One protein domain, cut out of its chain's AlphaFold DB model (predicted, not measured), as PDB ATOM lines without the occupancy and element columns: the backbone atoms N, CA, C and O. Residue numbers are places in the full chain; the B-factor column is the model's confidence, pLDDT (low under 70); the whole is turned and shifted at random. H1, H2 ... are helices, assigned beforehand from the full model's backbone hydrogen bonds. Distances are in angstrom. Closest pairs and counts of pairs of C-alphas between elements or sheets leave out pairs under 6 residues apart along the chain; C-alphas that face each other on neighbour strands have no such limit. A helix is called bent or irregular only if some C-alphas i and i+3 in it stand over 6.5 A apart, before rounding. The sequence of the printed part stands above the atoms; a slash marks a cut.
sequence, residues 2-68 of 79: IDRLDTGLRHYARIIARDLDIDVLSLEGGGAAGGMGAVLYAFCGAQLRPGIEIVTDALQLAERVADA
ATOM      1  N   ILE A   2     120.798  54.621  71.116       92.12
ATOM      2  CA  ILE A   2     120.735  55.212  72.463       92.12
ATOM      3  C   ILE A   2     119.481  56.083  72.646       92.12
ATOM      4  O   ILE A   2     118.723  55.821  73.569       92.12
ATOM      5  N   ASP A   3     119.169  56.988  71.711       96.25
ATOM      6  CA  ASP A   3     117.990  57.873  71.829       96.25
ATOM      7  C   ASP A   3     116.658  57.122  71.929       96.25
ATOM      8  O   ASP A   3     115.750  57.526  72.654       96.25
ATOM      9  N   ARG A   4     116.534  55.997  71.210       97.00
ATOM     10  CA  ARG A   4     115.331  55.153  71.266       97.00
ATOM     11  C   ARG A   4     115.184  54.505  72.638       97.00
ATOM     12  O   ARG A   4     114.076  54.452  73.161       97.00
ATOM     13  N   LEU A   5     116.289  54.007  73.194       95.38
ATOM     14  CA  LEU A   5     116.295  53.350  74.498       95.38
ATOM     15  C   LEU A   5     116.033  54.360  75.616       95.38
ATOM     16  O   LEU A   5     115.195  54.123  76.476       95.38
ATOM     17  N   ASP A   6     116.684  55.515  75.544       95.44
ATOM     18  CA  ASP A   6     116.514  56.621  76.478       95.44
ATOM     19  C   ASP A   6     115.071  57.155  76.473       95.44
ATOM     20  O   ASP A   6     114.437  57.265  77.522       95.44
ATOM     21  N   THR A   7     114.486  57.369  75.290       96.69
ATOM     22  CA  THR A   7     113.072  57.760  75.165       96.69
ATOM     23  C   THR A   7     112.140  56.691  75.741       96.69
ATOM     24  O   THR A   7     111.181  57.022  76.443       96.69
ATOM     25  N   GLY A   8     112.425  55.410  75.479       96.19
ATOM     26  CA  GLY A   8     111.664  54.283  76.016       96.19
ATOM     27  C   GLY A   8     111.712  54.210  77.543       96.19
ATOM     28  O   GLY A   8     110.668  54.089  78.181       96.19
ATOM     29  N   LEU A   9     112.896  54.365  78.140       96.00
ATOM     30  CA  LEU A   9     113.077  54.357  79.594       96.00
ATOM     31  C   LEU A   9     112.424  55.574  80.261       96.00
ATOM     32  O   LEU A   9     111.769  55.418  81.290       96.00
ATOM     33  N   ARG A  10     112.497  56.767  79.654       96.38
ATOM     34  CA  ARG A  10     111.758  57.949  80.143       96.38
ATOM     35  C   ARG A  10     110.248  57.740  80.088       96.38
ATOM     36  O   ARG A  10     109.539  58.167  80.996       96.38
ATOM     37  N   HIS A  11     109.741  57.109  79.030       97.25
ATOM     38  CA  HIS A  11     108.324  56.769  78.938       97.25
ATOM     39  C   HIS A  11     107.922  55.762  80.021       97.25
ATOM     40  O   HIS A  11     106.921  55.977  80.701       97.25
ATOM     41  N   TYR A  12     108.731  54.726  80.236       96.75
ATOM     42  CA  TYR A  12     108.473  53.726  81.265       96.75
ATOM     43  C   TYR A  12     108.467  54.332  82.674       96.75
ATOM     44  O   TYR A  12     107.540  54.087  83.440       96.75
ATOM     45  N   ALA A  13     109.417  55.216  82.983       97.00
ATOM     46  CA  ALA A  13     109.443  55.916  84.263       97.00
ATOM     47  C   ALA A  13     108.207  56.804  84.497       97.00
ATOM     48  O   ALA A  13     107.702  56.866  85.615       97.00
ATOM     49  N   ARG A  14     107.658  57.439  83.448       97.69
ATOM     50  CA  ARG A  14     106.380  58.173  83.556       97.69
ATOM     51  C   ARG A  14     105.198  57.252  83.854       97.69
ATOM     52  O   ARG A  14     104.301  57.656  84.583       97.69
ATOM     53  N   ILE A  15     105.178  56.044  83.285       97.75
ATOM     54  CA  ILE A  15     104.140  55.044  83.587       97.75
ATOM     55  C   ILE A  15     104.249  54.599  85.045       97.75
ATOM     56  O   ILE A  15     103.239  54.580  85.737       97.75
ATOM     57  N   ILE A  16     105.465  54.313  85.524       97.31
ATOM     58  CA  ILE A  16     105.721  53.963  86.929       97.31
ATOM     59  C   ILE A  16     105.201  55.066  87.860       97.31
ATOM     60  O   ILE A  16     104.426  54.772  88.762       97.31
ATOM     61  N   ALA A  17     105.541  56.330  87.594       97.38
ATOM     62  CA  ALA A  17     105.056  57.454  88.395       97.38
ATOM     63  C   ALA A  17     103.524  57.573  88.381       97.38
ATOM     64  O   ALA A  17     102.922  57.836  89.413       97.38
ATOM     65  N   ARG A  18     102.876  57.342  87.234       98.00
ATOM     66  CA  ARG A  18     101.411  57.394  87.114       98.00
ATOM     67  C   ARG A  18     100.712  56.257  87.868       98.00
ATOM     68  O   ARG A  18      99.689  56.500  88.496       98.00
ATOM     69  N   ASP A  19     101.217  55.031  87.742       98.06
ATOM     70  CA  ASP A  19     100.508  53.823  88.186       98.06
ATOM     71  C   ASP A  19     100.866  53.409  89.618       98.06
ATOM     72  O   ASP A  19     100.052  52.781  90.293       98.06
ATOM     73  N   LEU A  20     102.076  53.741  90.077       96.38
ATOM     74  CA  LEU A  20     102.584  53.376  91.402       96.38
ATOM     75  C   LEU A  20     102.766  54.579  92.333       96.38
ATOM     76  O   LEU A  20     103.030  54.364  93.509       96.38
ATOM     77  N   ASP A  21     102.634  55.812  91.830       96.94
ATOM     78  CA  ASP A  21     102.925  57.048  92.578       96.94
ATOM     79  C   ASP A  21     104.372  57.102  93.111       96.94
ATOM     80  O   ASP A  21     104.664  57.609  94.192       96.94
ATOM     81  N   ILE A  22     105.312  56.538  92.340       96.19
ATOM     82  CA  ILE A  22     106.741  56.489  92.672       96.19
ATOM     83  C   ILE A  22     107.542  57.201  91.581       96.19
ATOM     84  O   ILE A  22     107.542  56.780  90.422       96.19
ATOM     85  N   ASP A  23     108.288  58.243  91.951       95.38
ATOM     86  CA  ASP A  23     109.240  58.884  91.042       95.38
ATOM     87  C   ASP A  23     110.575  58.125  91.012       95.38
ATOM     88  O   ASP A  23     111.345  58.131  91.970       95.38
ATOM     89  N   VAL A  24     110.856  57.480  89.878       96.38
ATOM     90  CA  VAL A  24     112.128  56.787  89.616       96.38
ATOM     91  C   VAL A  24     113.067  57.556  88.682       96.38
ATOM     92  O   VAL A  24     114.195  57.114  88.463       96.38
ATOM     93  N   LEU A  25     112.638  58.688  88.109       94.50
ATOM     94  CA  LEU A  25     113.487  59.507  87.227       94.50
ATOM     95  C   LEU A  25     114.547  60.275  88.014       94.50
ATOM     96  O   LEU A  25     115.639  60.506  87.496       94.50
ATOM     97  N   SER A  26     114.223  60.660  89.246       93.44
ATOM     98  CA  SER A  26     115.125  61.348  90.172       93.44
ATOM     99  C   SER A  26     115.933  60.397  91.067       93.44
ATOM    100  O   SER A  26     116.786  60.850  91.829       93.44
ATOM    101  N   LEU A  27     115.707  59.082  90.962       95.19
ATOM    102  CA  LEU A  27     116.353  58.074  91.799       95.19
ATOM    103  C   LEU A  27     117.834  57.900  91.437       95.19
ATOM    104  O   LEU A  27     118.183  57.381  90.370       95.19
ATOM    105  N   GLU A  28     118.717  58.266  92.362       94.44
ATOM    106  CA  GLU A  28     120.150  58.023  92.222       94.44
ATOM    107  C   GLU A  28     120.440  56.515  92.125       94.44
ATOM    108  O   GLU A  28     119.900  55.695  92.866       94.44
ATOM    109  N   GLY A  29     121.257  56.125  91.144       92.75
ATOM    110  CA  GLY A  29     121.511  54.714  90.841       92.75
ATOM    111  C   GLY A  29     120.352  53.984  90.144       92.75
ATOM    112  O   GLY A  29     120.516  52.821  89.775       92.75
ATOM    113  N   GLY A  30     119.218  54.641  89.863       94.25
ATOM    114  CA  GLY A  30     118.070  54.028  89.180       94.25
ATOM    115  C   GLY A  30     118.402  53.470  87.787       94.25
ATOM    116  O   GLY A  30     117.865  52.441  87.382       94.25
ATOM    117  N   GLY A  31     119.360  54.085  87.084       93.25
ATOM    118  CA  GLY A  31     119.872  53.616  85.789       93.25
ATOM    119  C   GLY A  31     120.788  52.383  85.853       93.25
ATOM    120  O   GLY A  31     121.202  51.883  84.803       93.25
ATOM    121  N   ALA A  32     121.119  51.878  87.048       93.38
ATOM    122  CA  ALA A  32     121.994  50.722  87.213       93.38
ATOM    123  C   ALA A  32     121.473  49.503  86.439       93.38
ATOM    124  O   ALA A  32     120.268  49.242  86.384       93.38
ATOM    125  N   ALA A  33     122.407  48.780  85.817       92.81
ATOM    126  CA  ALA A  33     122.130  47.624  84.968       92.81
ATOM    127  C   ALA A  33     121.043  47.893  83.898       92.81
ATOM    128  O   ALA A  33     120.197  47.047  83.625       92.81
ATOM    129  N   GLY A  34     121.051  49.093  83.301       91.81
ATOM    130  CA  GLY A  34     120.122  49.470  82.229       91.81
ATOM    131  C   GLY A  34     118.719  49.857  82.707       91.81
ATOM    132  O   GLY A  34     117.770  49.743  81.937       91.81
ATOM    133  N   GLY A  35     118.578  50.301  83.960       94.25
ATOM    134  CA  GLY A  35     117.297  50.708  84.552       94.25
ATOM    135  C   GLY A  35     116.690  49.688  85.517       94.25
ATOM    136  O   GLY A  35     115.626  49.938  86.077       94.25
ATOM    137  N   MET A  36     117.349  48.547  85.754       95.12
ATOM    138  CA  MET A  36     116.858  47.553  86.718       95.12
ATOM    139  C   MET A  36     116.854  48.082  88.155       95.12
ATOM    140  O   MET A  36     115.984  47.690  88.927       95.12
ATOM    141  N   GLY A  37     117.770  48.993  88.506       94.44
ATOM    142  CA  GLY A  37     117.772  49.644  89.821       94.44
ATOM    143  C   GLY A  37     116.439  50.340  90.124       94.44
ATOM    144  O   GLY A  37     115.844  50.106  91.173       94.44
ATOM    145  N   ALA A  38     115.923  51.111  89.164       96.31
ATOM    146  CA  ALA A  38     114.620  51.768  89.256       96.31
ATOM    147  C   ALA A  38     113.453  50.776  89.380       96.31
ATOM    148  O   ALA A  38     112.530  51.002  90.160       96.31
ATOM    149  N   VAL A  39     113.494  49.663  88.642       96.00
ATOM    150  CA  VAL A  39     112.428  48.647  88.671       96.00
ATOM    151  C   VAL A  39     112.405  47.898  90.006       96.00
ATOM    152  O   VAL A  39     111.342  47.745  90.601       96.00
ATOM    153  N   LEU A  40     113.560  47.471  90.520       96.81
ATOM    154  CA  LEU A  40     113.640  46.798  91.822       96.81
ATOM    155  C   LEU A  40     113.197  47.721  92.963       96.81
ATOM    156  O   LEU A  40     112.516  47.274  93.885       96.81
ATOM    157  N   TYR A  41     113.536  49.009  92.881       96.75
ATOM    158  CA  TYR A  41     113.055  50.009  93.828       96.75
ATOM    159  C   TYR A  41     111.523  50.137  93.782       96.75
ATOM    160  O   TYR A  41     110.863  49.932  94.798       96.75
ATOM    161  N   ALA A  42     110.944  50.393  92.604       96.50
ATOM    162  CA  ALA A  42     109.513  50.677  92.478       96.50
ATOM    163  C   ALA A  42     108.604  49.459  92.704       96.50
ATOM    164  O   ALA A  42     107.541  49.592  93.302       96.50
ATOM    165  N   PHE A  43     108.999  48.276  92.224       96.69
ATOM    166  CA  PHE A  43     108.134  47.089  92.236       96.69
ATOM    167  C   PHE A  43     108.446  46.115  93.373       96.69
ATOM    168  O   PHE A  43     107.567  45.359  93.782       96.69
ATOM    169  N   CYS A  44     109.682  46.098  93.875       96.81
ATOM    170  CA  CYS A  44     110.105  45.161  94.918       96.81
ATOM    171  C   CYS A  44     110.414  45.849  96.254       96.81
ATOM    172  O   CYS A  44     110.760  45.157  97.211       96.81
ATOM    173  N   GLY A  45     110.323  47.183  96.332       94.56
ATOM    174  CA  GLY A  45     110.683  47.939  97.533       94.56
ATOM    175  C   GLY A  45     112.164  47.811  97.904       94.56
ATOM    176  O   GLY A  45     112.519  47.906  99.078       94.56
ATOM    177  N   ALA A  46     113.032  47.528  96.927       95.88
ATOM    178  CA  ALA A  46     114.459  47.365  97.169       95.88
ATOM    179  C   ALA A  46     115.118  48.702  97.533       95.88
ATOM    180  O   ALA A  46     114.715  49.760  97.060       95.88
ATOM    181  N   GLN A  47     116.189  48.647  98.323       94.38
ATOM    182  CA  GLN A  47     117.003  49.816  98.650       94.38
ATOM    183  C   GLN A  47     118.290  49.802  97.827       94.38
ATOM    184  O   GLN A  47     119.018  48.807  97.825       94.38
ATOM    185  N   LEU A  48     118.594  50.914  97.155       93.50
ATOM    186  CA  LEU A  48     119.898  51.102  96.530       93.50
ATOM    187  C   LEU A  48     120.908  51.533  97.592       93.50
ATOM    188  O   LEU A  48     120.708  52.526  98.288       93.50
ATOM    189  N   ARG A  49     121.990  50.767  97.712       95.19
ATOM    190  CA  ARG A  49     123.080  51.003  98.664       95.19
ATOM    191  C   ARG A  49     124.427  50.796  97.972       95.19
ATOM    192  O   ARG A  49     124.496  50.011  97.020       95.19
ATOM    193  N   PRO A  50     125.508  51.441  98.439       94.50
ATOM    194  CA  PRO A  50     126.852  51.147  97.959       94.50
ATOM    195  C   PRO A  50     127.173  49.653  98.086       94.50
ATOM    196  O   PRO A  50     126.973  49.047  99.137       94.50
ATOM    197  N   GLY A  51     127.705  49.053  97.018       93.44
ATOM    198  CA  GLY A  51     127.974  47.611  96.984       93.44
ATOM    199  C   GLY A  51     128.926  47.142  98.089       93.44
ATOM    200  O   GLY A  51     128.752  46.049  98.621       93.44
ATOM    201  N   ILE A  52     129.893  47.986  98.472       96.00
ATOM    202  CA  ILE A  52     130.815  47.676  99.567       96.00
ATOM    203  C   ILE A  52     130.077  47.522 100.895       96.00
ATOM    204  O   ILE A  52     130.329  46.545 101.584       96.00
ATOM    205  N   GLU A  53     129.122  48.399 101.207       96.06
ATOM    206  CA  GLU A  53     128.357  48.324 102.455       96.06
ATOM    207  C   GLU A  53     127.524  47.045 102.524       96.06
ATOM    208  O   GLU A  53     127.524  46.358 103.540       96.06
ATOM    209  N   ILE A  54     126.862  46.682 101.417       95.81
ATOM    210  CA  ILE A  54     126.080  45.440 101.332       95.81
ATOM    211  C   ILE A  54     126.967  44.235 101.666       95.81
ATOM    212  O   ILE A  54     126.579  43.383 102.462       95.81
ATOM    213  N   VAL A  55     128.161  44.165 101.071       97.38
ATOM    214  CA  VAL A  55     129.090  43.048 101.279       97.38
ATOM    215  C   VAL A  55     129.681  43.067 102.688       97.38
ATOM    216  O   VAL A  55     129.749  42.016 103.324       97.38
ATOM    217  N   THR A  56     130.100  44.228 103.201       97.31
ATOM    218  CA  THR A  56     130.683  44.322 104.546       97.31
ATOM    219  C   THR A  56     129.680  43.970 105.631       97.31
ATOM    220  O   THR A  56     130.050  43.275 106.576       97.31
ATOM    221  N   ASP A  57     128.422  44.384 105.476       96.62
ATOM    222  CA  ASP A  57     127.349  44.046 106.411       96.62
ATOM    223  C   ASP A  57     127.006  42.558 106.324       96.62
ATOM    224  O   ASP A  57     126.960  41.872 107.345       96.62
ATOM    225  N   ALA A  58     126.831  42.030 105.107       96.94
ATOM    226  CA  ALA A  58     126.489  40.624 104.887       96.94
ATOM    227  C   ALA A  58     127.557  39.660 105.426       96.94
ATOM    228  O   ALA A  58     127.233  38.556 105.862       96.94
ATOM    229  N   LEU A  59     128.828  40.070 105.402       97.19
ATOM    230  CA  LEU A  59     129.947  39.292 105.936       97.19
ATOM    231  C   LEU A  59     130.263  39.605 107.407       97.19
ATOM    232  O   LEU A  59     131.202  39.019 107.950       97.19
ATOM    233  N   GLN A  60     129.523  40.526 108.039       95.56
ATOM    234  CA  GLN A  60     129.800  41.045 109.384       95.56
ATOM    235  C   GLN A  60     131.272  41.462 109.542       95.56
ATOM    236  O   GLN A  60     131.931  41.175 110.546       95.56
ATOM    237  N   LEU A  61     131.828  42.105 108.510       94.94
ATOM    238  CA  LEU A  61     133.271  42.307 108.381       94.94
ATOM    239  C   LEU A  61     133.840  43.140 109.537       94.94
ATOM    240  O   LEU A  61     134.951  42.869 109.985       94.94
ATOM    241  N   ALA A  62     133.074  44.108 110.047       92.44
ATOM    242  CA  ALA A  62     133.481  44.940 111.178       92.44
ATOM    243  C   ALA A  62     133.795  44.107 112.435       92.44
ATOM    244  O   ALA A  62     134.835  44.314 113.057       92.44
ATOM    245  N   GLU A  63     132.952  43.124 112.765       93.19
ATOM    246  CA  GLU A  63     133.153  42.224 113.911       93.19
ATOM    247  C   GLU A  63     134.386  41.341 113.697       93.19
ATOM    248  O   GLU A  63     135.252  41.229 114.564       93.19
ATOM    249  N   ARG A  64     134.526  40.778 112.490       91.25
ATOM    250  CA  ARG A  64     135.664  39.913 112.144       91.25
ATOM    251  C   ARG A  64     136.996  40.649 112.198       91.25
ATOM    252  O   ARG A  64     137.998  40.058 112.590       91.25
ATOM    253  N   VAL A  65     137.018  41.916 111.789       91.69
ATOM    254  CA  VAL A  65     138.214  42.763 111.857       91.69
ATOM    255  C   VAL A  65     138.506  43.188 113.296       91.69
ATOM    256  O   VAL A  65     139.674  43.224 113.671       91.69
ATOM    257  N   ALA A  66     137.485  43.460 114.112       91.06
ATOM    258  CA  ALA A  66     137.673  43.780 115.528       91.06
ATOM    259  C   ALA A  66     138.317  42.617 116.306       91.06
ATOM    260  O   ALA A  66     139.210  42.845 117.125       91.06
ATOM    261  N   ASP A  67     137.930  41.379 115.993       88.38
ATOM    262  CA  ASP A  67     138.501  40.167 116.593       88.38
ATOM    263  C   ASP A  67     139.833  39.733 115.954       88.38
ATOM    264  O   ASP A  67     140.541  38.861 116.477       88.38
ATOM    265  N   ALA A  68     140.211  40.323 114.818       87.31
ATOM    266  CA  ALA A  68     141.429  39.954 114.118       87.31
ATOM    267  C   ALA A  68     142.666  40.420 114.897       87.31
ATOM    268  O   ALA A  68     142.935  41.609 115.074       87.31
TER     269      ALA A  68
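Overview. This is residues 2 to 68 of the 79 residues of the protein "Glycerate kinase" of Klebsiella pneumoniae subsp. ozaenae (UniProt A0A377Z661). The long helix H1 and the shorter H2 stand side by side, running the same way, and from H2 the printed part reaches away as an arm with two short helices, H3 and H4, of which residues 54 to 60 and 62 to 68 stick out. The printed part has 67 residues with four named helices, H1 to H4 in order, and no named strand: all helix. It is only just loose, close to extended, with a radius of gyration of the C-alphas of 16.3 A, and spans 52 by 27 by 15 A.

Along the chain. H1, residues 2 to 20, begins at C-alpha 2 (120.735, 55.212, 72.463) and is 26.3 A long. H2, residues 32 to 44, measures 15.2 A and is irregular: C-alphas 34 and 37 are 7.9 A apart. H3, residues 51 to 58, measures 10.7 A. H4, residues 61 to 66, measures 8.5 A and ends at C-alpha 66 (137.673, 43.780, 115.528).

Arrangement. H1 and H2 only just touch, with 3 pairs of C-alphas within 8 A, the closest being Leu 9 and Gly 35 at 7.5 A; their shallow tilt is 9 degrees. H3 is apart from H1 and H2. H3 and H4 are close but not clearly touching, their closest C-alphas, Thr 56 and Ala 62, 7.2 A apart. In H1, H3 and H4 every O i to N i+4 pair is within hydrogen-bond range; in H2, 7 of 9.

Size, cuts and confidence. The C-alphas farthest apart, Arg 4 and Asp 67, are 53.1 A apart. The printed part has no cut; the link from H1 to H2 is long, and no printed residue is under 70 in pLDDT.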